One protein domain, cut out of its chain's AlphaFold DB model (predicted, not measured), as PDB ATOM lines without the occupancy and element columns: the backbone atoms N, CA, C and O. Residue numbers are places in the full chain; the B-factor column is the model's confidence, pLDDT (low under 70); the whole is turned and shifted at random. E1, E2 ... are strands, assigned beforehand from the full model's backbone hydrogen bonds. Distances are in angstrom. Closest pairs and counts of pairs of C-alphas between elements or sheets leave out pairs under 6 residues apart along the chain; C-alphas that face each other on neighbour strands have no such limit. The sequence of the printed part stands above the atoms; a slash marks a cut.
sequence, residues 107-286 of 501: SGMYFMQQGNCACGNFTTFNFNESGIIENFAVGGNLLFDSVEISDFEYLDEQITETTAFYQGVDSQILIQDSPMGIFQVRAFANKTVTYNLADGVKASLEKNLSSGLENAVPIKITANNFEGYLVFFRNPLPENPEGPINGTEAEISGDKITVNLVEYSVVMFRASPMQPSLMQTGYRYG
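What this domain is: This is residues 107 to 286 of the 501 residues of an uncharacterized protein of Methanosarcina sp. 1.H.A.2.2 (UniProt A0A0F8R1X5). Two twisted sheets of eight strands each lie face to face as a sandwich, the strands of the one at 19 degrees to those of the other. One layer runs E1, E2, E3, E4, E5, E10, E15, E14 and the other E6, E7, E8, E9, E16, E13, E12, E11, and the chain passes back and forth between them. The printed part has 180 residues with no named helix and 16 strands, E1 to E16 along the chain; the class is all strand, and both sheets are antiparallel throughout. The whole is compact, with a radius of gyration of the C-alphas of 15.6 A and spans of 42 by 38 by 29 A.

How they stand to each other: Start at edge strand E1, residues 112 to 114, and follow a meander, each strand the antiparallel neighbour and hairpin partner of the one before, through E2 (117 to 119), E3 (123 to 128), E4 (132 to 138) and E5 (141 to 149). Look for N 112 and O 119 at 2.9 A, N 118 and O 125 at 2.9 A, N 126 and O 134 at 2.8 A, and N 133 and O 147 at 2.9 A, within hydrogen-bond range. In the other sheet, edge strand E6 (154 to 160) begins a second such meander with E7 (163 to 168), E8 (171 to 176) and E9 (183 to 187); see N 158 and O 165, 2.8 A, N 166 and O 173, 2.9 A, and N 174 and O 184, 2.9 A. E10 (191 to 197) is the antiparallel neighbour of E5, with N 148 and O 194 at 2.8 A. Edge strand E11 (202 to 205), E12 (219 to 223) and E13 (226 to 234) make a third meander of hairpins, with N 204 and O 220 at 2.9 A and N 221 and O 228 at 2.8 A. Edge strand E14 (249 to 253) and E15 (256 to 261) form a hairpin, N 251 and O 258 at 2.9 A; E15 also neighbours E10, N 193 and O 259 at 2.8 A. E16 (265 to 271) neighbours E9, N 185 and O 267 at 2.9 A, and E13, N 231 and O 268 at 2.8 A. Between the sheets, the closest C-alphas of E9 and E15 are those of Ala 187 and Leu 261, 6.5 A.

Where its parts are: Find C-alpha 112 at (108.506, 142.354, 89.981), where E1 begins. E5 spans 21.9 A, E10 19.1 A and E13 26.4 A. E16 spans 19.7 A and ends at C-alpha 271, (89.597, 133.547, 87.860).

The domain as a whole: The C-alphas farthest apart are those of Glu 239 and Thr 281, 45.1 A. The printed part has no cut; the links E11 to E12 and E13 to E14 are long. Mean pLDDT of the printed part is 83.9, and it is under 70 at residues 107, 114 to 117, 208 to 216, 239 to 243 and 274 to 285.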
ATOM      1  N   SER A 107     112.088 131.270  85.115       59.59
ATOM      2  CA  SER A 107     110.683 131.134  84.722       59.59
ATOM      3  C   SER A 107     109.873 130.684  85.936       59.59
ATOM      4  O   SER A 107     110.185 129.658  86.524       59.59
ATOM      5  N   GLY A 108     108.857 131.441  86.349       70.81
ATOM      6  CA  GLY A 108     108.052 131.078  87.519       70.81
ATOM      7  C   GLY A 108     107.064 132.162  87.927       70.81
ATOM      8  O   GLY A 108     107.091 133.272  87.393       70.81
ATOM      9  N   MET A 109     106.171 131.840  88.855       84.50
ATOM     10  CA  MET A 109     105.273 132.828  89.456       84.50
ATOM     11  C   MET A 109     106.082 133.728  90.385       84.50
ATOM     12  O   MET A 109     106.805 133.223  91.240       84.50
ATOM     13  N   TYR A 110     105.999 135.041  90.189       83.12
ATOM     14  CA  TYR A 110     106.468 136.057  91.128       83.12
ATOM     15  C   TYR A 110     106.131 137.461  90.620       83.12
ATOM     16  O   TYR A 110     106.021 137.670  89.413       83.12
ATOM     17  N   PHE A 111     106.037 138.436  91.516       82.94
ATOM     18  CA  PHE A 111     105.947 139.853  91.199       82.94
ATOM     19  C   PHE A 111     107.330 140.482  91.050       82.94
ATOM     20  O   PHE A 111     108.234 140.244  91.848       82.94
ATOM     21  N   MET A 112     107.472 141.325  90.033       75.50
ATOM     22  CA  MET A 112     108.506 142.354  89.981       75.50
ATOM     23  C   MET A 112     107.858 143.694  90.317       75.50
ATOM     24  O   MET A 112     106.800 144.006  89.765       75.50
ATOM     25  N   GLN A 113     108.476 144.457  91.216       70.19
ATOM     26  CA  GLN A 113     108.027 145.797  91.588       70.19
ATOM     27  C   GLN A 113     108.874 146.839  90.856       70.19
ATOM     28  O   GLN A 113     110.100 146.743  90.846       70.19
ATOM     29  N   GLN A 114     108.213 147.821  90.248       61.84
ATOM     30  CA  GLN A 114     108.838 149.035  89.724       61.84
ATOM     31  C   GLN A 114     107.949 150.222  90.103       61.84
ATOM     32  O   GLN A 114     106.833 150.372  89.595       61.84
ATOM     33  N   GLY A 115     108.410 151.012  91.076       65.00
ATOM     34  CA  GLY A 115     107.593 152.030  91.738       65.00
ATOM     35  C   GLY A 115     106.305 151.438  92.323       65.00
ATOM     36  O   GLY A 115     106.332 150.442  93.045       65.00
ATOM     37  N   ASN A 116     105.168 152.029  91.952       65.56
ATOM     38  CA  ASN A 116     103.830 151.627  92.408       65.56
ATOM     39  C   ASN A 116     103.214 150.484  91.581       65.56
ATOM     40  O   ASN A 116     102.078 150.080  91.834       65.56
ATOM     41  N   CYS A 117     103.922 149.996  90.558       67.81
ATOM     42  CA  CYS A 117     103.454 148.937  89.675       67.81
ATOM     43  C   CYS A 117     104.029 147.585  90.105       67.81
ATOM     44  O   CYS A 117     105.245 147.425  90.239       67.81
ATOM     45  N   ALA A 118     103.154 146.593  90.258       78.44
ATOM     46  CA  ALA A 118     103.525 145.207  90.494       78.44
ATOM     47  C   ALA A 118     103.138 144.353  89.280       78.44
ATOM     48  O   ALA A 118     101.974 144.291  88.871       78.44
ATOM     49  N   CYS A 119     104.130 143.670  88.704       77.31
ATOM     50  CA  CYS A 119     103.970 142.878  87.487       77.31
ATOM     51  C   CYS A 119     104.372 141.413  87.693       77.31
ATOM     52  O   CYS A 119     105.551 141.081  87.852       77.31
ATOM     53  N   GLY A 120     103.371 140.535  87.667       79.25
ATOM     54  CA  GLY A 120     103.476 139.081  87.661       79.25
ATOM     55  C   GLY A 120     103.423 138.477  86.253       79.25
ATOM     56  O   GLY A 120     103.240 139.177  85.256       79.25
ATOM     57  N   ASN A 121     103.561 137.153  86.162       77.62
ATOM     58  CA  ASN A 121     103.364 136.410  84.912       77.62
ATOM     59  C   ASN A 121     101.884 136.309  84.509       77.62
ATOM     60  O   ASN A 121     101.557 136.232  83.318       77.62
ATOM     61  N   PHE A 122     100.997 136.293  85.499       81.25
ATOM     62  CA  PHE A 122      99.553 136.177  85.355       81.25
ATOM     63  C   PHE A 122      98.842 137.444  85.810       81.25
ATOM     64  O   PHE A 122      97.907 137.869  85.134       81.25
ATOM     65  N   THR A 123      99.292 138.046  86.909       86.62
ATOM     66  CA  THR A 123      98.604 139.172  87.554       86.62
ATOM     67  C   THR A 123      99.422 140.447  87.445       86.62
ATOM     68  O   THR A 123     100.625 140.436  87.677       86.62
ATOM     69  N   THR A 124      98.781 141.566  87.136       83.94
ATOM     70  CA  THR A 124      99.422 142.890  87.103       83.94
ATOM     71  C   THR A 124      98.479 143.925  87.687       83.94
ATOM     72  O   THR A 124      97.275 143.839  87.445       83.94
ATOM     73  N   PHE A 125      99.009 144.896  88.423       88.31
ATOM     74  CA  PHE A 125      98.223 145.970  89.025       88.31
ATOM     75  C   PHE A 125      99.136 147.118  89.478       88.31
ATOM     76  O   PHE A 125     100.355 146.958  89.562       88.31
ATOM     77  N   ASN A 126      98.536 148.258  89.808       84.81
ATOM     78  CA  ASN A 126      99.193 149.312  90.572       84.81
ATOM     79  C   ASN A 126      98.539 149.428  91.945       84.81
ATOM     80  O   ASN A 126      97.327 149.257  92.063       84.81
ATOM     81  N   PHE A 127      99.324 149.758  92.960       86.19
ATOM     82  CA  PHE A 127      98.816 150.068  94.290       86.19
ATOM     83  C   PHE A 127      99.214 151.486  94.683       86.19
ATOM     84  O   PHE A 127     100.321 151.930  94.387       86.19
ATOM     85  N   ASN A 128      98.316 152.195  95.361       81.75
ATOM     86  CA  ASN A 128      98.655 153.442  96.028       81.75
ATOM     87  C   ASN A 128      98.319 153.377  97.523       81.75
ATOM     88  O   ASN A 128      97.410 152.666  97.949       81.75
ATOM     89  N   GLU A 129      99.028 154.172  98.323       79.75
ATOM     90  CA  GLU A 129      98.900 154.187  99.790       79.75
ATOM     91  C   GLU A 129      97.513 154.639 100.289       79.75
ATOM     92  O   GLU A 129      97.201 154.497 101.467       79.75
ATOM     93  N   SER A 130      96.643 155.148  99.406       80.62
ATOM     94  CA  SER A 130      95.234 155.429  99.729       80.62
ATOM     95  C   SER A 130      94.348 154.174  99.706       80.62
ATOM     96  O   SER A 130      93.139 154.275  99.906       80.62
ATOM     97  N   GLY A 131      94.927 152.996  99.449       82.00
ATOM     98  CA  GLY A 131      94.202 151.729  99.392       82.00
ATOM     99  C   GLY A 131      93.443 151.513  98.088       82.00
ATOM    100  O   GLY A 131      92.472 150.756  98.076       82.00
ATOM    101  N   ILE A 132      93.849 152.182  97.007       92.56
ATOM    102  CA  ILE A 132      93.271 151.973  95.679       92.56
ATOM    103  C   ILE A 132      94.206 151.070  94.881       92.56
ATOM    104  O   ILE A 132      95.409 151.318  94.774       92.56
ATOM    105  N   ILE A 133      93.625 150.023  94.305       94.44
ATOM    106  CA  ILE A 133      94.304 149.117  93.384       94.44
ATOM    107  C   ILE A 133      93.834 149.475  91.986       94.44
ATOM    108  O   ILE A 133      92.654 149.334  91.686       94.44
ATOM    109  N   GLU A 134      94.733 149.933  91.131       89.12
ATOM    110  CA  GLU A 134      94.400 150.364  89.776       89.12
ATOM    111  C   GLU A 134      94.862 149.342  88.746       89.12
ATOM    112  O   GLU A 134      95.854 148.632  88.935       89.12
ATOM    113  N   ASN A 135      94.176 149.323  87.608       86.12
ATOM    114  CA  ASN A 135      94.541 148.524  86.445       86.12
ATOM    115  C   ASN A 135      94.729 147.030  86.760       86.12
ATOM    116  O   ASN A 135      95.661 146.395  86.257       86.12
ATOM    117  N   PHE A 136      93.869 146.467  87.614       91.31
ATOM    118  CA  PHE A 136      93.979 145.067  88.002       91.31
ATOM    119  C   PHE A 136      93.641 144.166  86.817       91.31
ATOM    120  O   PHE A 136      92.528 144.186  86.274       91.31
ATOM    121  N   ALA A 137      94.615 143.350  86.435       86.12
ATOM    122  CA  ALA A 137      94.547 142.535  85.244       86.12
ATOM    123  C   ALA A 137      95.023 141.109  85.501       86.12
ATOM    124  O   ALA A 137      95.989 140.882  86.230       86.12
ATOM    125  N   VAL A 138      94.368 140.155  84.836       84.69
ATOM    126  CA  VAL A 138      94.695 138.728  84.917       84.69
ATOM    127  C   VAL A 138      94.790 138.141  83.513       84.69
ATOM    128  O   VAL A 138      93.910 138.339  82.670       84.69
ATOM    129  N   GLY A 139      95.897 137.453  83.230       75.00
ATOM    130  CA  GLY A 139      96.160 136.806  81.942       75.00
ATOM    131  C   GLY A 139      96.069 137.758  80.745       75.00
ATOM    132  O   GLY A 139      95.625 137.358  79.671       75.00
ATOM    133  N   GLY A 140      96.413 139.033  80.949       72.44
ATOM    134  CA  GLY A 140      96.367 140.059  79.906       72.44
ATOM    135  C   GLY A 140      94.972 140.645  79.655       72.44
ATOM    136  O   GLY A 140      94.791 141.375  78.683       72.44
ATOM    137  N   ASN A 141      93.978 140.354  80.500       78.25
ATOM    138  CA  ASN A 141      92.680 141.028  80.471       78.25
ATOM    139  C   ASN A 141      92.604 142.000  81.647       78.25
ATOM    140  O   ASN A 141      92.710 141.579  82.796       78.25
ATOM    141  N   LEU A 142      92.421 143.286  81.348       84.50
ATOM    142  CA  LEU A 142      92.091 144.297  82.346       84.50
ATOM    143  C   LEU A 142      90.665 144.036  82.845       84.50
ATOM    144  O   LEU A 142      89.741 143.954  82.037       84.50
ATOM    145  N   LEU A 143      90.510 143.838  84.154       90.94
ATOM    146  CA  LEU A 143      89.232 143.462  84.766       90.94
ATOM    147  C   LEU A 143      88.631 144.612  85.561       90.94
ATOM    148  O   LEU A 143      87.428 144.858  85.471       90.94
ATOM    149  N   PHE A 144      89.475 145.308  86.320       94.25
ATOM    150  CA  PHE A 144      89.074 146.447  87.129       94.25
ATOM    151  C   PHE A 144      89.959 147.639  86.791       94.25
ATOM    152  O   PHE A 144      91.185 147.547  86.899       94.25
ATOM    153  N   ASP A 145      89.338 148.752  86.413       89.88
ATOM    154  CA  ASP A 145      90.039 150.028  86.266       89.88
ATOM    155  C   ASP A 145      90.560 150.478  87.632       89.88
ATOM    156  O   ASP A 145      91.723 150.866  87.765       89.88
ATOM    157  N   SER A 146      89.732 150.319  88.667       94.56
ATOM    158  CA  SER A 146      90.154 150.467  90.053       94.56
ATOM    159  C   SER A 146      89.336 149.616  91.022       94.56
ATOM    160  O   SER A 146      88.182 149.259  90.766       94.56
ATOM    161  N   VAL A 147      89.941 149.302  92.165       98.12
ATOM    162  CA  VAL A 147      89.286 148.719  93.334       98.12
ATOM    163  C   VAL A 147      89.602 149.580  94.546       98.12
ATOM    164  O   VAL A 147      90.765 149.771  94.890       98.12
ATOM    165  N   GLU A 148      88.560 150.113  95.173       97.25
ATOM    166  CA  GLU A 148      88.640 151.076  96.272       97.25
ATOM    167  C   GLU A 148      88.156 150.422  97.570       97.25
ATOM    168  O   GLU A 148      87.043 149.889  97.625       97.25
ATOM    169  N   ILE A 149      88.972 150.486  98.625       96.94
ATOM    170  CA  ILE A 149      88.614 150.018  99.968       96.94
ATOM    171  C   ILE A 149      88.332 151.233 100.862       96.94
ATOM    172  O   ILE A 149      89.193 152.091 101.045       96.94
ATOM    173  N   SER A 150      87.131 151.312 101.446       95.31
ATOM    174  CA  SER A 150      86.731 152.453 102.278       95.31
ATOM    175  C   SER A 150      87.594 152.599 103.536       95.31
ATOM    176  O   SER A 150      87.819 151.627 104.272       95.31
ATOM    177  N   ASP A 151      88.012 153.833 103.825       92.75
ATOM    178  CA  ASP A 151      88.796 154.187 105.015       92.75
ATOM    179  C   ASP A 151      90.036 153.288 105.183       92.75
ATOM    180  O   ASP A 151      90.313 152.775 106.272       92.75
ATOM    181  N   PHE A 152      90.726 152.977 104.082       94.56
ATOM    182  CA  PHE A 152      91.961 152.205 104.132       94.56
ATOM    183  C   PHE A 152      93.089 153.084 104.682       94.56
ATOM    184  O   PHE A 152      93.570 153.997 104.019       94.56
ATOM    185  N   GLU A 153      93.500 152.806 105.916       94.44
ATOM    186  CA  GLU A 153      94.643 153.454 106.555       94.44
ATOM    187  C   GLU A 153      95.859 152.536 106.419       94.44
ATOM    188  O   GLU A 153      95.958 151.538 107.136       94.44
ATOM    189  N   TYR A 154      96.727 152.841 105.451       93.19
ATOM    190  CA  TYR A 154      97.923 152.064 105.132       93.19
ATOM    191  C   TYR A 154      98.901 152.006 106.310       93.19
ATOM    192  O   TYR A 154      99.175 153.018 106.955       93.19
ATOM    193  N   LEU A 155      99.430 150.812 106.577       92.25
ATOM    194  CA  LEU A 155     100.423 150.570 107.619       92.25
ATOM    195  C   LEU A 155     101.739 150.048 107.055       92.25
ATOM    196  O   LEU A 155     102.796 150.517 107.469       92.25
ATOM    197  N   ASP A 156     101.672 149.047 106.180       91.00
ATOM    198  CA  ASP A 156     102.855 148.351 105.679       91.00
ATOM    199  C   ASP A 156     102.551 147.590 104.383       91.00
ATOM    200  O   ASP A 156     101.395 147.240 104.109       91.00
ATOM    201  N   GLU A 157     103.595 147.265 103.628       90.12
ATOM    202  CA  GLU A 157     103.528 146.401 102.454       90.12
ATOM    203  C   GLU A 157     104.611 145.326 102.480       90.12
ATOM    204  O   GLU A 157     105.720 145.506 102.979       90.12
ATOM    205  N   GLN A 158     104.284 144.179 101.899       87.88
ATOM    206  CA  GLN A 158     105.230 143.106 101.682       87.88
ATOM    207  C   GLN A 158     104.957 142.458 100.329       87.88
ATOM    208  O   GLN A 158     103.937 141.799 100.135       87.88
ATOM    209  N   ILE A 159     105.893 142.601  99.396       82.19
ATOM    210  CA  ILE A 159     105.870 141.859  98.136       82.19
ATOM    211  C   ILE A 159     106.910 140.743  98.233       82.19
ATOM    212  O   ILE A 159     108.114 140.987  98.229       82.19
ATOM    213  N   THR A 160     106.441 139.504  98.364       79.44
ATOM    214  CA  THR A 160     107.269 138.297  98.463       79.44
ATOM    215  C   THR A 160     106.938 137.342  97.341       79.44
ATOM    216  O   THR A 160     105.866 136.741  97.324       79.44
ATOM    217  N   GLU A 161     107.891 137.157  96.427       84.12
ATOM    218  CA  GLU A 161     107.788 136.201  95.323       84.12
ATOM    219  C   GLU A 161     106.406 136.257  94.657       84.12
ATOM    220  O   GLU A 161     106.118 137.208  93.944       84.12
ATOM    221  N   THR A 162     105.536 135.276  94.906       89.06
ATOM    222  CA  THR A 162     104.207 135.123  94.300       89.06
ATOM    223  C   THR A 162     103.111 136.000  94.897       89.06
ATOM    224  O   THR A 162     102.001 135.988  94.370       89.06
ATOM    225  N   THR A 163     103.363 136.726  95.986       91.88
ATOM    226  CA  THR A 163     102.329 137.434  96.751       91.88
ATOM    227  C   THR A 163     102.699 138.894  96.974       91.88
ATOM    228  O   THR A 163     103.797 139.207  97.417       91.88
ATOM    229  N   ALA A 164     101.751 139.787  96.713       92.38
ATOM    230  CA  ALA A 164     101.770 141.160  97.179       92.38
ATOM    231  C   ALA A 164     100.753 141.307  98.314       92.38
ATOM    232  O   ALA A 164      99.581 140.943  98.171       92.38
ATOM    233  N   PHE A 165     101.217 141.800  99.451       93.00
ATOM    234  CA  PHE A 165     100.449 141.944 100.674       93.00
ATOM    235  C   PHE A 165     100.486 143.397 101.131       93.00
ATOM    236  O   PHE A 165     101.561 143.969 101.272       93.00
ATOM    237  N   TYR A 166      99.317 143.968 101.405       93.38
ATOM    238  CA  TYR A 166      99.190 145.322 101.936       93.38
ATOM    239  C   TYR A 166      98.377 145.285 103.224       93.38
ATOM    240  O   TYR A 166      97.240 144.798 103.259       93.38
ATOM    241  N   GLN A 167      98.970 145.799 104.294       94.00
ATOM    242  CA  GLN A 167      98.361 145.892 105.608       94.00
ATOM    243  C   GLN A 167      97.771 147.289 105.791       94.00
ATOM    244  O   GLN A 167      98.474 148.288 105.681       94.00
ATOM    245  N   GLY A 168      96.486 147.351 106.135       93.56
ATOM    246  CA  GLY A 168      95.869 148.538 106.717       93.56
ATOM    247  C   GLY A 168      95.466 148.305 108.174       93.56
ATOM    248  O   GLY A 168      95.541 147.180 108.665       93.56
ATOM    249  N   VAL A 169      95.010 149.340 108.880       92.56
ATOM    250  CA  VAL A 169      94.607 149.226 110.302       92.56
ATOM    251  C   VAL A 169      93.529 148.154 110.519       92.56
ATOM    252  O   VAL A 169      93.715 147.218 111.302       92.56
ATOM    253  N   ASP A 170      92.445 148.237 109.745       94.06
ATOM    254  CA  ASP A 170      91.262 147.374 109.878       94.06
ATOM    255  C   ASP A 170      90.991 146.516 108.634       94.06
ATOM    256  O   ASP A 170      89.883 146.015 108.424       94.06
ATOM    257  N   SER A 171      91.990 146.345 107.773       94.69
ATOM    258  CA  SER A 171      91.865 145.532 106.564       94.69
ATOM    259  C   SER A 171      93.211 145.028 106.061       94.69
ATOM    260  O   SER A 171      94.250 145.616 106.338       94.69
ATOM    261  N   GLN A 172      93.186 143.951 105.286       95.31
ATOM    262  CA  GLN A 172      94.334 143.425 104.551       95.31
ATOM    263  C   GLN A 172      93.960 143.216 103.089       95.31
ATOM    264  O   GLN A 172      92.844 142.794 102.784       95.31
ATOM    265  N   ILE A 173      94.921 143.450 102.206       95.69
ATOM    266  CA  ILE A 173      94.832 143.153 100.779       95.69
ATOM    267  C   ILE A 173      95.893 142.100 100.472       95.69
ATOM    268  O   ILE A 173      97.045 142.238 100.882       95.69
ATOM    269  N   LEU A 174      95.507 141.048  99.759       94.69
ATOM    270  CA  LEU A 174      96.420 140.006  99.301       94.69
ATOM    271  C   LEU A 174      96.166 139.733  97.824       94.69
ATOM    272  O   LEU A 174      95.057 139.360  97.449       94.69
ATOM    273  N   ILE A 175      97.188 139.906  96.996       95.75
ATOM    274  CA  ILE A 175      97.138 139.674  95.554       95.75
ATOM    275  C   ILE A 175      98.216 138.655  95.200       95.75
ATOM    276  O   ILE A 175      99.336 138.743  95.695       95.75
ATOM    277  N   GLN A 176      97.892 137.679  94.354       93.19
ATOM    278  CA  GLN A 176      98.824 136.628  93.955       93.19
ATOM    279  C   GLN A 176      99.086 136.615  92.457       93.19
ATOM    280  O   GLN A 176      98.169 136.728  91.640       93.19
ATOM    281  N   ASP A 177     100.349 136.396  92.106       89.25
ATOM    282  CA  ASP A 177     100.742 135.974  90.775       89.25
ATOM    283  C   ASP A 177     100.486 134.472  90.661       89.25
ATOM    284  O   ASP A 177     101.305 133.647  91.060       89.25
ATOM    285  N   SER A 178      99.302 134.108  90.177       88.19
ATOM    286  CA  SER A 178      98.898 132.715  90.011       88.19
ATOM    287  C   SER A 178      98.010 132.557  88.780       88.19
ATOM    288  O   SER A 178      97.414 133.537  88.327       88.19
ATOM    289  N   PRO A 179      97.839 131.333  88.247       82.25
ATOM    290  CA  PRO A 179      96.954 131.086  87.110       82.25
ATOM    291  C   PRO A 179      95.514 131.562  87.329       82.25
ATOM    292  O   PRO A 179      94.803 131.799  86.360       82.25
ATOM    293  N   MET A 180      95.083 131.694  88.583       89.00
ATOM    294  CA  MET A 180      93.744 132.137  88.956       89.00
ATOM    295  C   MET A 180      93.679 133.638  89.272       89.00
ATOM    296  O   MET A 180      92.592 134.140  89.540       89.00
ATOM    297  N   GLY A 181      94.807 134.358  89.281       89.38
ATOM    298  CA  GLY A 181      94.867 135.789  89.589       89.38
ATOM    299  C   GLY A 181      94.149 136.163  90.884       89.38
ATOM    300  O   GLY A 181      93.259 137.011  90.874       89.38
ATOM    301  N   ILE A 182      94.475 135.468  91.978       94.19
ATOM    302  CA  ILE A 182      93.763 135.602  93.254       94.19
ATOM    303  C   ILE A 182      93.970 137.007  93.825       94.19
ATOM    304  O   ILE A 182      95.104 137.455  93.980       94.19
ATOM    305  N   PHE A 183      92.875 137.673  94.191       96.50
ATOM    306  CA  PHE A 183      92.889 138.951  94.899       96.50
ATOM    307  C   PHE A 183      91.853 138.930  96.029       96.50
ATOM    308  O   PHE A 183      90.659 138.805  95.786       96.50
ATOM    309  N   GLN A 184      92.312 139.057  97.273       96.56
ATOM    310  CA  GLN A 184      91.505 139.094  98.488       96.56
ATOM    311  C   GLN A 184      91.538 140.471  99.155       96.56
ATOM    312  O   GLN A 184      92.608 141.055  99.324       96.56
ATOM    313  N   VAL A 185      90.380 140.923  99.638       96.94
ATOM    314  CA  VAL A 185      90.267 141.959 100.671       96.94
ATOM    315  C   VAL A 185      89.688 141.309 101.919       96.94
ATOM    316  O   VAL A 185      88.576 140.778 101.896       96.94
ATOM    317  N   ARG A 186      90.444 141.345 103.015       95.25
ATOM    318  CA  ARG A 186      90.033 140.830 104.323       95.25
ATOM    319  C   ARG A 186      89.696 141.999 105.227       95.25
ATOM    320  O   ARG A 186      90.526 142.883 105.423       95.25
ATOM    321  N   ALA A 187      88.502 141.987 105.795       94.25
ATOM    322  CA  ALA A 187      88.030 143.044 106.671       94.25
ATOM    323  C   ALA A 187      88.211 142.637 108.143       94.25
ATOM    324  O   ALA A 187      87.832 141.534 108.529       94.25
ATOM    325  N   PHE A 188      88.780 143.509 108.974       92.25
ATOM    326  CA  PHE A 188      88.845 143.370 110.442       92.25
ATOM    327  C   PHE A 188      87.965 144.388 111.172       92.25
ATOM    328  O   PHE A 188      87.941 144.413 112.394       92.25
ATOM    329  N   ALA A 189      87.241 145.199 110.410       92.62
ATOM    330  CA  ALA A 189      86.094 145.997 110.812       92.62
ATOM    331  C   ALA A 189      85.123 146.021 109.624       92.62
ATOM    332  O   ALA A 189      85.413 145.438 108.579       92.62
ATOM    333  N   ASN A 190      83.982 146.695 109.746       94.69
ATOM    334  CA  ASN A 190      83.100 146.867 108.594       94.69
ATOM    335  C   ASN A 190      83.808 147.685 107.503       94.69
ATOM    336  O   ASN A 190      84.399 148.726 107.793       94.69
ATOM    337  N   LYS A 191      83.746 147.218 106.255       95.69
ATOM    338  CA  LYS A 191      84.401 147.847 105.100       95.69
ATOM    339  C   LYS A 191      83.480 147.841 103.892       95.69
ATOM    340  O   LYS A 191      82.700 146.916 103.713       95.69
ATOM    341  N   THR A 192      83.598 148.848 103.039       97.00
ATOM    342  CA  THR A 192      82.997 148.844 101.702       97.00
ATOM    343  C   THR A 192      84.110 148.675 100.681       97.00
ATOM    344  O   THR A 192      85.082 149.429 100.705       97.00
ATOM    345  N   VAL A 193      83.971 147.703  99.786       97.94
ATOM    346  CA  VAL A 193      84.880 147.500  98.656       97.94
ATOM    347  C   VAL A 193      84.124 147.802  97.371       97.94
ATOM    348  O   VAL A 193      83.097 147.190  97.084       97.94
ATOM    349  N   THR A 194      84.615 148.768  96.608       98.06
ATOM    350  CA  THR A 194      84.080 149.131  95.296       98.06
ATOM    351  C   THR A 194      85.004 148.586  94.218       98.06
ATOM    352  O   THR A 194      86.170 148.948  94.194       98.06
ATOM    353  N   TYR A 195      84.482 147.772  93.304       98.31
ATOM    354  CA  TYR A 195      85.170 147.359  92.083       98.31
ATOM    355  C   TYR A 195      84.588 148.137  90.904       98.31
ATOM    356  O   TYR A 195      83.409 147.969  90.583       98.31
ATOM    357  N   ASN A 196      85.405 148.962  90.256       97.81
ATOM    358  CA  ASN A 196      85.059 149.642  89.014       97.81
ATOM    359  C   ASN A 196      85.533 148.765  87.848       97.81
ATOM    360  O   ASN A 196      86.732 148.564  87.653       97.81
ATOM    361  N   LEU A 197      84.583 148.166  87.132       97.00
ATOM    362  CA  LEU A 197      84.829 147.250  86.024       97.00
ATOM    363  C   LEU A 197      85.413 148.006  84.833       97.00
ATOM    364  O   LEU A 197      84.923 149.072  84.474       97.00
ATOM    365  N   ALA A 198      86.409 147.409  84.188       91.19
ATOM    366  CA  ALA A 198      86.961 147.953  82.957       91.19
ATOM    367  C   ALA A 198      85.993 147.813  81.770       91.19
ATOM    368  O   ALA A 198      85.069 146.988  81.778       91.19
ATOM    369  N   ASP A 199      86.234 148.578  80.704       88.06
ATOM    370  CA  ASP A 199      85.403 148.517  79.498       88.06
ATOM    371  C   ASP A 199      85.339 147.093  78.907       88.06
ATOM    372  O   ASP A 199      86.331 146.367  78.802       88.06
ATOM    373  N   GLY A 200      84.134 146.674  78.519       87.81
ATOM    374  CA  GLY A 200      83.854 145.328  78.011       87.81
ATOM    375  C   GLY A 200      83.765 144.219  79.070       87.81
ATOM    376  O   GLY A 200      83.398 143.091  78.718       87.81
ATOM    377  N   VAL A 201      84.032 144.514  80.346       93.44
ATOM    378  CA  VAL A 201      83.845 143.582  81.465       93.44
ATOM    379  C   VAL A 201      82.396 143.642  81.950       93.44
ATOM    380  O   VAL A 201      81.784 144.703  82.048       93.44
ATOM    381  N   LYS A 202      81.808 142.481  82.242       95.31
ATOM    382  CA  LYS A 202      80.423 142.359  82.717       95.31
ATOM    383  C   LYS A 202      80.359 141.574  84.011       95.31
ATOM    384  O   LYS A 202      81.003 140.531  84.123       95.31
ATOM    385  N   ALA A 203      79.503 142.024  84.921       96.12
ATOM    386  CA  ALA A 203      79.202 141.343  86.171       96.12
ATOM    387  C   ALA A 203      77.749 140.858  86.221       96.12
ATOM    388  O   ALA A 203      76.836 141.501  85.702       96.12
ATOM    389  N   SER A 204      77.529 139.711  86.861       93.81
ATOM    390  CA  SER A 204      76.194 139.161  87.108       93.81
ATOM    391  C   SER A 204      76.189 138.268  88.345       93.81
ATOM    392  O   SER A 204      77.193 137.635  88.651       93.81
ATOM    393  N   LEU A 205      75.064 138.194  89.053       89.81
ATOM    394  CA  LEU A 205      74.907 137.265  90.178       89.81
ATOM    395  C   LEU A 205      74.898 135.814  89.680       89.81
ATOM    396  O   LEU A 205      74.127 135.475  88.779       89.81
ATOM    397  N   GLU A 206      75.690 134.947  90.306       85.62
ATOM    398  CA  GLU A 206      75.738 133.518  89.998       85.62
ATOM    399  C   GLU A 206      74.810 132.731  90.929       85.62
ATOM    400  O   GLU A 206      75.186 132.253  92.000       85.62
ATOM    401  N   LYS A 207      73.557 132.578  90.494       75.38
ATOM    402  CA  LYS A 207      72.521 131.885  91.272       75.38
ATOM    403  C   LYS A 207      72.710 130.368  91.324       75.38
ATOM    404  O   LYS A 207      72.183 129.726  92.224       75.38
ATOM    405  N   ASN A 208      73.457 129.775  90.391       69.00
ATOM    406  CA  ASN A 208      73.698 128.329  90.428       69.00
ATOM    407  C   ASN A 208      74.687 127.941  91.537       69.00
ATOM    408  O   ASN A 208      74.675 126.804  92.002       69.00
ATOM    409  N   LEU A 209      75.508 128.893  91.994       67.38
ATOM    410  CA  LEU A 209      76.448 128.716  93.103       67.38
ATOM    411  C   LEU A 209      75.897 129.235  94.439       67.38
ATOM    412  O   LEU A 209      76.572 129.115  95.454       67.38
ATOM    413  N   SER A 210      74.677 129.787  94.465       61.22
ATOM    414  CA  SER A 210      74.099 130.434  95.650       61.22
ATOM    415  C   SER A 210      73.318 129.498  96.576       61.22
ATOM    416  O   SER A 210      72.704 129.961  97.536       61.22
ATOM    417  N   SER A 211      73.268 128.194  96.288       62.09
ATOM    418  CA  SER A 211      72.556 127.235  97.141       62.09
ATOM    419  C   SER A 211      73.197 127.201  98.531       62.09
ATOM    420  O   SER A 211      74.325 126.740  98.671       62.09
ATOM    421  N   GLY A 212      72.477 127.684  99.548       61.12
ATOM    422  CA  GLY A 212      72.978 127.806 100.925       61.12
ATOM    423  C   GLY A 212      73.647 129.147 101.262       61.12
ATOM    424  O   GLY A 212      74.131 129.299 102.380       61.12
ATOM    425  N   LEU A 213      73.652 130.123 100.345       66.38
ATOM    426  CA  LEU A 213      74.241 131.456 100.537       66.38
ATOM    427  C   LEU A 213      73.148 132.534 100.421       66.38
ATOM    428  O   LEU A 213      72.777 132.922  99.317       66.38
ATOM    429  N   GLU A 214      72.613 133.015 101.549       63.50
ATOM    430  CA  GLU A 214      71.498 133.985 101.536       63.50
ATOM    431  C   GLU A 214      71.940 135.426 101.219       63.50
ATOM    432  O   GLU A 214      71.273 136.098 100.440       63.50
ATOM    433  N   ASN A 215      73.082 135.883 101.753       61.31
ATOM    434  CA  ASN A 215      73.550 137.278 101.611       61.31
ATOM    435  C   ASN A 215      74.908 137.411 100.884       61.31
ATOM    436  O   ASN A 215      75.347 138.499 100.535       61.31
ATOM    437  N   ALA A 216      75.554 136.284 100.585       68.69
ATOM    438  CA  ALA A 216      76.907 136.189 100.036       68.69
ATOM    439  C   ALA A 216      76.914 135.511  98.651       68.69
ATOM    440  O   ALA A 216      77.740 134.644  98.369       68.69
ATOM    441  N   VAL A 217      75.943 135.850  97.797       81.69
ATOM    442  CA  VAL A 217      75.789 135.234  96.468       81.69
ATOM    443  C   VAL A 217      76.984 135.590  95.579       81.69
ATOM    444  O   VAL A 217      77.162 136.778  95.308       81.69
ATOM    445  N   PRO A 218      77.764 134.615  95.070       89.00
ATOM    446  CA  PRO A 218      78.925 134.901  94.234       89.00
ATOM    447  C   PRO A 218      78.577 135.750  93.008       89.00
ATOM    448  O   PRO A 218      77.516 135.585  92.396       89.00
ATOM    449  N   ILE A 219      79.490 136.635  92.612       93.25
ATOM    450  CA  ILE A 219      79.337 137.461  91.409       93.25
ATOM    451  C   ILE A 219      80.247 136.917  90.322       93.25
ATOM    452  O   ILE A 219      81.463 136.895  90.472       93.25
ATOM    453  N   LYS A 220      79.656 136.517  89.202       93.38
ATOM    454  CA  LYS A 220      80.371 136.120  87.997       93.38
ATOM    455  C   LYS A 220      80.821 137.352  87.221       93.38
ATOM    456  O   LYS A 220      80.004 138.216  86.899       93.38
ATOM    457  N   ILE A 221      82.099 137.380  86.874       93.38
ATOM    458  CA  ILE A 221      82.757 138.393  86.050       93.38
ATOM    459  C   ILE A 221      83.163 137.746  84.729       93.38
ATOM    460  O   ILE A 221      83.774 136.678  84.703       93.38
ATOM    461  N   THR A 222      82.822 138.394  83.619       89.88
ATOM    462  CA  THR A 222      83.130 137.910  82.268       89.88
ATOM    463  C   THR A 222      83.697 139.023  81.402       89.88
ATOM    464  O   THR A 222      83.223 140.154  81.463       89.88
ATOM    465  N   ALA A 223      84.685 138.695  80.571       83.44
ATOM    466  CA  ALA A 223      85.254 139.612  79.586       83.44
ATOM    467  C   ALA A 223      85.810 138.815  78.399       83.44
ATOM    468  O   ALA A 223      86.742 138.037  78.558       83.44
ATOM    469  N   ASN A 224      85.277 138.967  77.186       74.88
ATOM    470  CA  ASN A 224      85.698 138.156  76.029       74.88
ATOM    471  C   ASN A 224      85.656 136.627  76.305       74.88
ATOM    472  O   ASN A 224      84.577 136.046  76.376       74.88
ATOM    473  N   ASN A 225      86.823 135.981  76.450       71.00
ATOM    474  CA  ASN A 225      86.988 134.557  76.791       71.00
ATOM    475  C   ASN A 225      87.425 134.334  78.250       71.00
ATOM    476  O   ASN A 225      87.880 133.253  78.606       71.00
ATOM    477  N   PHE A 226      87.310 135.364  79.077       79.75
ATOM    478  CA  PHE A 226      87.643 135.348  80.488       79.75
ATOM    479  C   PHE A 226      86.401 135.087  81.341       79.75
ATOM    480  O   PHE A 226      85.336 135.665  81.094       79.75
ATOM    481  N   GLU A 227      86.572 134.274  82.379       86.88
ATOM    482  CA  GLU A 227      85.574 134.014  83.410       86.88
ATOM    483  C   GLU A 227      86.246 133.978  84.785       86.88
ATOM    484  O   GLU A 227      87.207 133.239  85.002       86.88
ATOM    485  N   GLY A 228      85.710 134.752  85.724       90.44
ATOM    486  CA  GLY A 228      86.130 134.768  87.119       90.44
ATOM    487  C   GLY A 228      84.970 135.079  88.051       90.44
ATOM    488  O   GLY A 228      83.858 135.358  87.605       90.44
ATOM    489  N   TYR A 229      85.227 135.007  89.350       93.38
ATOM    490  CA  TYR A 229      84.199 135.131  90.373       93.38
ATOM    491  C   TYR A 229      84.677 136.000  91.531       93.38
ATOM    492  O   TYR A 229      85.805 135.835  91.991       93.38
ATOM    493  N   LEU A 230      83.806 136.881  92.026       95.62
ATOM    494  CA  LEU A 230      83.898 137.390  93.391       95.62
ATOM    495  C   LEU A 230      83.155 136.425  94.313       95.62
ATOM    496  O   LEU A 230      81.966 136.159  94.123       95.62
ATOM    497  N   VAL A 231      83.876 135.899  95.294       93.44
ATOM    498  CA  VAL A 231      83.406 134.943  96.294       93.44
ATOM    499  C   VAL A 231      83.548 135.575  97.671       93.44
ATOM    500  O   VAL A 231      84.523 136.281  97.930       93.44
ATOM    501  N   PHE A 232      82.590 135.310  98.556       91.75
ATOM    502  CA  PHE A 232      82.569 135.861  99.908       91.75
ATOM    503  C   PHE A 232      82.592 134.732 100.928       91.75
ATOM    504  O   PHE A 232      81.847 133.763 100.792       91.75
ATOM    505  N   PHE A 233      83.449 134.849 101.937       88.81
ATOM    506  CA  PHE A 233      83.598 133.829 102.973       88.81
ATOM    507  C   PHE A 233      84.143 134.429 104.272       88.81
ATOM    508  O   PHE A 233      84.540 135.597 104.332       88.81
ATOM    509  N   ARG A 234      84.122 133.639 105.346       86.81
ATOM    510  CA  ARG A 234      84.665 134.028 106.649       86.81
ATOM    511  C   ARG A 234      86.192 134.040 106.596       86.81
ATOM    512  O   ARG A 234      86.801 133.115 106.075       86.81
ATOM    513  N   ASN A 235      86.818 135.071 107.154       85.00
ATOM    514  CA  ASN A 235      88.270 135.117 107.292       85.00
ATOM    515  C   ASN A 235      88.727 133.935 108.168       85.00
ATOM    516  O   ASN A 235      88.218 133.816 109.282       85.00
ATOM    517  N   PRO A 236      89.662 133.083 107.707       75.06
ATOM    518  CA  PRO A 236      90.123 131.921 108.467       75.06
ATOM    519  C   PRO A 236      91.163 132.253 109.551       75.06
ATOM    520  O   PRO A 236      91.530 131.379 110.323       75.06
ATOM    521  N   LEU A 237      91.677 133.486 109.609       72.25
ATOM    522  CA  LEU A 237      92.694 133.900 110.588       72.25
ATOM    523  C   LEU A 237      92.236 134.065 112.058       72.25
ATOM    524  O   LEU A 237      93.078 133.883 112.936       72.25
ATOM    525  N   PRO A 238      90.995 134.480 112.381       71.81
ATOM    526  CA  PRO A 238      90.570 134.695 113.766       71.81
ATOM    527  C   PRO A 238      90.499 133.395 114.577       71.81
ATOM    528  O   PRO A 238      90.208 132.340 114.027       71.81
ATOM    529  N   GLU A 239      90.651 133.500 115.905       60.16
ATOM    530  CA  GLU A 239      90.581 132.363 116.849       60.16
ATOM    531  C   GLU A 239      89.252 131.590 116.795       60.16
ATOM    532  O   GLU A 239      89.207 130.416 117.152       60.16
ATOM    533  N   ASN A 240      88.172 132.233 116.336       64.12
ATOM    534  CA  ASN A 240      86.901 131.577 116.045       64.12
ATOM    535  C   ASN A 240      86.518 131.795 114.567       64.12
ATOM    536  O   ASN A 240      85.826 132.772 114.244       64.12
ATOM    537  N   PRO A 241      86.995 130.926 113.660       65.19
ATOM    538  CA  PRO A 241      86.712 131.017 112.232       65.19
ATOM    539  C   PRO A 241      85.312 130.487 111.876       65.19
ATOM    540  O   PRO A 241      84.945 130.514 110.703       65.19
ATOM    541  N   GLU A 242      84.516 130.025 112.849       63.84
ATOM    542  CA  GLU A 242      83.169 129.505 112.611       63.84
ATOM    543  C   GLU A 242      82.085 130.564 112.853       63.84
ATOM    544  O   GLU A 242      82.073 131.279 113.857       63.84
ATOM    545  N   GLY A 243      81.137 130.660 111.918       65.31
ATOM    546  CA  GLY A 243      79.969 131.531 112.029       65.31
ATOM    547  C   GLY A 243      79.568 132.179 110.701       65.31
ATOM    548  O   GLY A 243      80.397 132.321 109.798       65.31
ATOM    549  N   PRO A 244      78.293 132.581 110.550       70.69
ATOM    550  CA  PRO A 244      77.811 133.202 109.324       70.69
ATOM    551  C   PRO A 244      78.364 134.626 109.165       70.69
ATOM    552  O   PRO A 244      78.492 135.369 110.136       70.69
ATOM    553  N   ILE A 245      78.593 135.053 107.923       80.12
ATOM    554  CA  ILE A 245      78.954 136.439 107.568       80.12
ATOM    555  C   ILE A 245      77.706 137.313 107.340       80.12
ATOM    556  O   ILE A 245      77.590 138.031 106.350       80.12
ATOM    557  N   ASN A 246      76.722 137.220 108.242       82.00
ATOM    558  CA  ASN A 246      75.465 137.967 108.126       82.00
ATOM    559  C   ASN A 246      75.725 139.478 108.039       82.00
ATOM    560  O   ASN A 246      76.413 140.035 108.890       82.00
ATOM    561  N   GLY A 247      75.134 140.131 107.036       81.00
ATOM    562  CA  GLY A 247      75.341 141.553 106.747       81.00
ATOM    563  C   GLY A 247      76.399 141.830 105.678       81.00
ATOM    564  O   GLY A 247      76.520 142.976 105.255       81.00
ATOM    565  N   THR A 248      77.135 140.814 105.206       85.12
ATOM    566  CA  THR A 248      77.842 140.935 103.928       85.12
ATOM    567  C   THR A 248      76.817 141.007 102.807       85.12
ATOM    568  O   THR A 248      75.940 140.154 102.744       85.12
ATOM    569  N   GLU A 249      76.927 142.006 101.937       90.56
ATOM    570  CA  GLU A 249      76.004 142.233 100.823       90.56
ATOM    571  C   GLU A 249      76.782 142.708  99.598       90.56
ATOM    572  O   GLU A 249      77.780 143.417  99.732       90.56
ATOM    573  N   ALA A 250      76.321 142.343  98.404       92.12
ATOM    574  CA  ALA A 250      76.930 142.792  97.162       92.12
ATOM    575  C   ALA A 250      75.876 143.296  96.168       92.12
ATOM    576  O   ALA A 250      74.859 142.643  95.929       92.12
ATOM    577  N   GLU A 251      76.146 144.449  95.566       93.44
ATOM    578  CA  GLU A 251      75.290 145.101  94.579       93.44
ATOM    579  C   GLU A 251      76.064 145.337  93.280       93.44
ATOM    580  O   GLU A 251      77.236 145.713  93.297       93.44
ATOM    581  N   ILE A 252      75.389 145.138  92.146       95.75
ATOM    582  CA  ILE A 252      75.907 145.455  90.813       95.75
ATOM    583  C   ILE A 252      75.091 146.626  90.270       95.75
ATOM    584  O   ILE A 252      73.879 146.502  90.086       95.75
ATOM    585  N   SER A 253      75.755 147.740  89.979       95.62
ATOM    586  CA  SER A 253      75.144 148.940  89.412       95.62
ATOM    587  C   SER A 253      75.979 149.428  88.233       95.62
ATOM    588  O   SER A 253      77.038 150.022  88.410       95.62
ATOM    589  N   GLY A 254      75.516 149.133  87.016       93.06
ATOM    590  CA  GLY A 254      76.253 149.455  85.792       93.06
ATOM    591  C   GLY A 254      77.591 148.718  85.712       93.06
ATOM    592  O   GLY A 254      77.627 147.488  85.705       93.06
ATOM    593  N   ASP A 255      78.667 149.490  85.634       95.38
ATOM    594  CA  ASP A 255      80.072 149.077  85.622       95.38
ATOM    595  C   ASP A 255      80.687 148.996  87.029       95.38
ATOM    596  O   ASP A 255      81.887 148.792  87.169       95.38
ATOM    597  N   LYS A 256      79.887 149.116  88.091       97.62
ATOM    598  CA  LYS A 256      80.367 149.076  89.471       97.62
ATOM    599  C   LYS A 256      79.803 147.887  90.238       97.62
ATOM    600  O   LYS A 256      78.601 147.619  90.206       97.62
ATOM    601  N   ILE A 257      80.667 147.212  90.993       97.81
ATOM    602  CA  ILE A 257      80.281 146.244  92.024       97.81
ATOM    603  C   ILE A 257      80.612 146.851  93.384       97.81
ATOM    604  O   ILE A 257      81.757 147.215  93.633       97.81
ATOM    605  N   THR A 258      79.629 146.947  94.272       97.06
ATOM    606  CA  THR A 258      79.840 147.401  95.654       97.06
ATOM    607  C   THR A 258      79.625 146.235  96.597       97.06
ATOM    608  O   THR A 258      78.590 145.579  96.529       97.06
ATOM    609  N   VAL A 259      80.595 145.977  97.468       96.38
ATOM    610  CA  VAL A 259      80.556 144.899  98.455       96.38
ATOM    611  C   VAL A 259      80.671 145.500  99.846       96.38
ATOM    612  O   VAL A 259      81.692 146.095 100.185       96.38
ATOM    613  N   ASN A 260      79.644 145.311 100.664       95.69
ATOM    614  CA  ASN A 260      79.684 145.617 102.086       95.69
ATOM    615  C   ASN A 260      80.212 144.386 102.822       95.69
ATOM    616  O   ASN A 260      79.621 143.313 102.753       95.69
ATOM    617  N   LEU A 261      81.340 144.534 103.503       94.56
ATOM    618  CA  LEU A 261      81.981 143.517 104.323       94.56
ATOM    619  C   LEU A 261      81.723 143.812 105.796       94.56
ATOM    620  O   LEU A 261      81.883 144.946 106.250       94.56
ATOM    621  N   VAL A 262      81.383 142.773 106.552       92.50
ATOM    622  CA  VAL A 262      81.352 142.810 108.019       92.50
ATOM    623  C   VAL A 262      82.692 142.363 108.603       92.50
ATOM    624  O   VAL A 262      83.519 141.771 107.903       92.50
ATOM    625  N   GLU A 263      82.908 142.619 109.892       91.06
ATOM    626  CA  GLU A 263      84.112 142.194 110.613       91.06
ATOM    627  C   GLU A 263      84.450 140.709 110.369       91.06
ATOM    628  O   GLU A 263      83.615 139.815 110.542       91.06
ATOM    629  N   TYR A 264      85.701 140.452 109.976       89.81
ATOM    630  CA  TYR A 264      86.253 139.147 109.607       89.81
ATOM    631  C   TYR A 264      85.546 138.457 108.433       89.81
ATOM    632  O   TYR A 264      85.514 137.230 108.365       89.81
ATOM    633  N   SER A 265      84.987 139.214 107.494       91.94
ATOM    634  CA  SER A 265      84.614 138.687 106.177       91.94
ATOM    635  C   SER A 265      85.715 138.949 105.148       91.94
ATOM    636  O   SER A 265      86.581 139.814 105.319       91.94
ATOM    637  N   VAL A 266      85.704 138.151 104.087       93.81
ATOM    638  CA  VAL A 266      86.613 138.251 102.949       93.81
ATOM    639  C   VAL A 266      85.771 138.342 101.691       93.81
ATOM    640  O   VAL A 266      84.851 137.546 101.513       93.81
ATOM    641  N   VAL A 267      86.112 139.279 100.812       96.00
ATOM    642  CA  VAL A 267      85.777 139.182  99.389       96.00
ATOM    643  C   VAL A 267      87.030 138.771  98.643       96.00
ATOM    644  O   VAL A 267      88.120 139.289  98.891       96.00
ATOM    645  N   MET A 268      86.877 137.824  97.731       96.38
ATOM    646  CA  MET A 268      87.958 137.353  96.894       96.38
ATOM    647  C   MET A 268      87.535 137.309  95.441       96.38
ATOM    648  O   MET A 268      86.571 136.637  95.096       96.38
ATOM    649  N   PHE A 269      88.346 137.915  94.590       96.25
ATOM    650  CA  PHE A 269      88.381 137.609  93.179       96.25
ATOM    651  C   PHE A 269      89.220 136.353  92.898       96.25
ATOM    652  O   PHE A 269      90.366 136.251  93.342       96.25
ATOM    653  N   ARG A 270      88.656 135.412  92.134       93.44
ATOM    654  CA  ARG A 270      89.338 134.215  91.622       93.44
ATOM    655  C   ARG A 270      88.891 133.930  90.186       93.44
ATOM    656  O   ARG A 270      87.708 133.704  89.927       93.44
ATOM    657  N   ALA A 271      89.830 133.930  89.247       88.88
ATOM    658  CA  ALA A 271      89.597 133.547  87.860       88.88
ATOM    659  C   ALA A 271      89.515 132.021  87.701       88.88
ATOM    660  O   ALA A 271      90.079 131.259  88.493       88.88
ATOM    661  N   SER A 272      88.864 131.562  86.629       82.25
ATOM    662  CA  SER A 272      89.166 130.230  86.092       82.25
ATOM    663  C   SER A 272      90.652 130.202  85.707       82.25
ATOM    664  O   SER A 272      91.121 131.208  85.169       82.25
ATOM    665  N   PRO A 273      91.409 129.119  85.977       73.00
ATOM    666  CA  PRO A 273      92.847 129.104  85.739       73.00
ATOM    667  C   PRO A 273      93.185 129.506  84.317       73.00
ATOM    668  O   PRO A 273      92.457 129.199  83.385       73.00
ATOM    669  N   MET A 274      94.317 130.163  84.135       66.94
ATOM    670  CA  MET A 274      94.776 130.673  82.854       66.94
ATOM    671  C   MET A 274      96.156 130.099  82.546       66.94
ATOM    672  O   MET A 274      96.973 129.899  83.442       66.94
ATOM    673  N   GLN A 275      96.439 129.825  81.272       63.19
ATOM    674  CA  GLN A 275      97.831 129.665  80.845       63.19
ATOM    675  C   GLN A 275      98.563 131.017  80.938       63.19
ATOM    676  O   GLN A 275      97.890 132.053  80.876       63.19
ATOM    677  N   PRO A 276      99.905 131.029  81.074       55.34
ATOM    678  CA  PRO A 276     100.689 132.260  81.115       55.34
ATOM    679  C   PRO A 276     100.341 133.218  79.968       55.34
ATOM    680  O   PRO A 276     100.028 132.801  78.849       55.34
ATOM    681  N   SER A 277     100.414 134.513  80.268       50.72
ATOM    682  CA  SER A 277      99.982 135.642  79.431       50.72
ATOM    683  C   SER A 277     100.438 135.606  77.964       50.72
ATOM    684  O   SER A 277      99.678 136.027  77.094       50.72
ATOM    685  N   LEU A 278     101.616 135.050  77.650       45.78
ATOM    686  CA  LEU A 278     102.134 135.030  76.272       45.78
ATOM    687  C   LEU A 278     101.437 134.058  75.308       45.78
ATOM    688  O   LEU A 278     101.701 134.123  74.109       45.78
ATOM    689  N   MET A 279     100.541 133.186  75.779       41.34
ATOM    690  CA  MET A 279      99.859 132.215  74.908       41.34
ATOM    691  C   MET A 279      98.391 132.544  74.608       41.34
ATOM    692  O   MET A 279      97.730 131.800  73.884       41.34
ATOM    693  N   GLN A 280      97.841 133.649  75.118       45.22
ATOM    694  CA  GLN A 280      96.390 133.841  75.083       45.22
ATOM    695  C   GLN A 280      95.881 134.758  73.969       45.22
ATOM    696  O   GLN A 280      95.549 135.929  74.169       45.22
ATOM    697  N   THR A 281      95.621 134.140  72.816       41.69
ATOM    698  CA  THR A 281      94.481 134.524  71.974       41.69
ATOM    699  C   THR A 281      93.484 133.361  71.906       41.69
ATOM    700  O   THR A 281      93.571 132.480  71.062       41.69
ATOM    701  N   GLY A 282      92.506 133.340  72.819       50.06
ATOM    702  CA  GLY A 282      91.283 132.545  72.616       50.06
ATOM    703  C   GLY A 282      91.180 131.179  73.296       50.06
ATOM    704  O   GLY A 282      90.450 130.325  72.799       50.06
ATOM    705  N   TYR A 283      91.842 130.966  74.431       54.38
ATOM    706  CA  TYR A 283      91.717 129.702  75.152       54.38
ATOM    707  C   TYR A 283      90.395 129.583  75.920       54.38
ATOM    708  O   TYR A 283      89.978 130.516  76.605       54.38
ATOM    709  N   ARG A 284      89.746 128.421  75.817       59.09
ATOM    710  CA  ARG A 284      88.618 128.007  76.658       59.09
ATOM    711  C   ARG A 284      88.927 126.614  77.179       59.09
ATOM    712  O   ARG A 284      89.103 125.712  76.367       59.09
ATOM    713  N   TYR A 285      88.970 126.463  78.497       68.00
ATOM    714  CA  TYR A 285      88.977 125.137  79.104       68.00
ATOM    715  C   TYR A 285      87.686 124.393  78.755       68.00
ATOM    716  O   TYR A 285      86.638 125.007  78.514       68.00
ATOM    717  N   GLY A 286      87.764 123.068  78.727       76.50
ATOM    718  CA  GLY A 286      86.623 122.193  78.534       76.50
ATOM    719  C   GLY A 286      85.577 122.356  79.638       76.50
ATOM    720  O   GLY A 286      85.864 122.793  80.754       76.50
TER     721      GLY A 286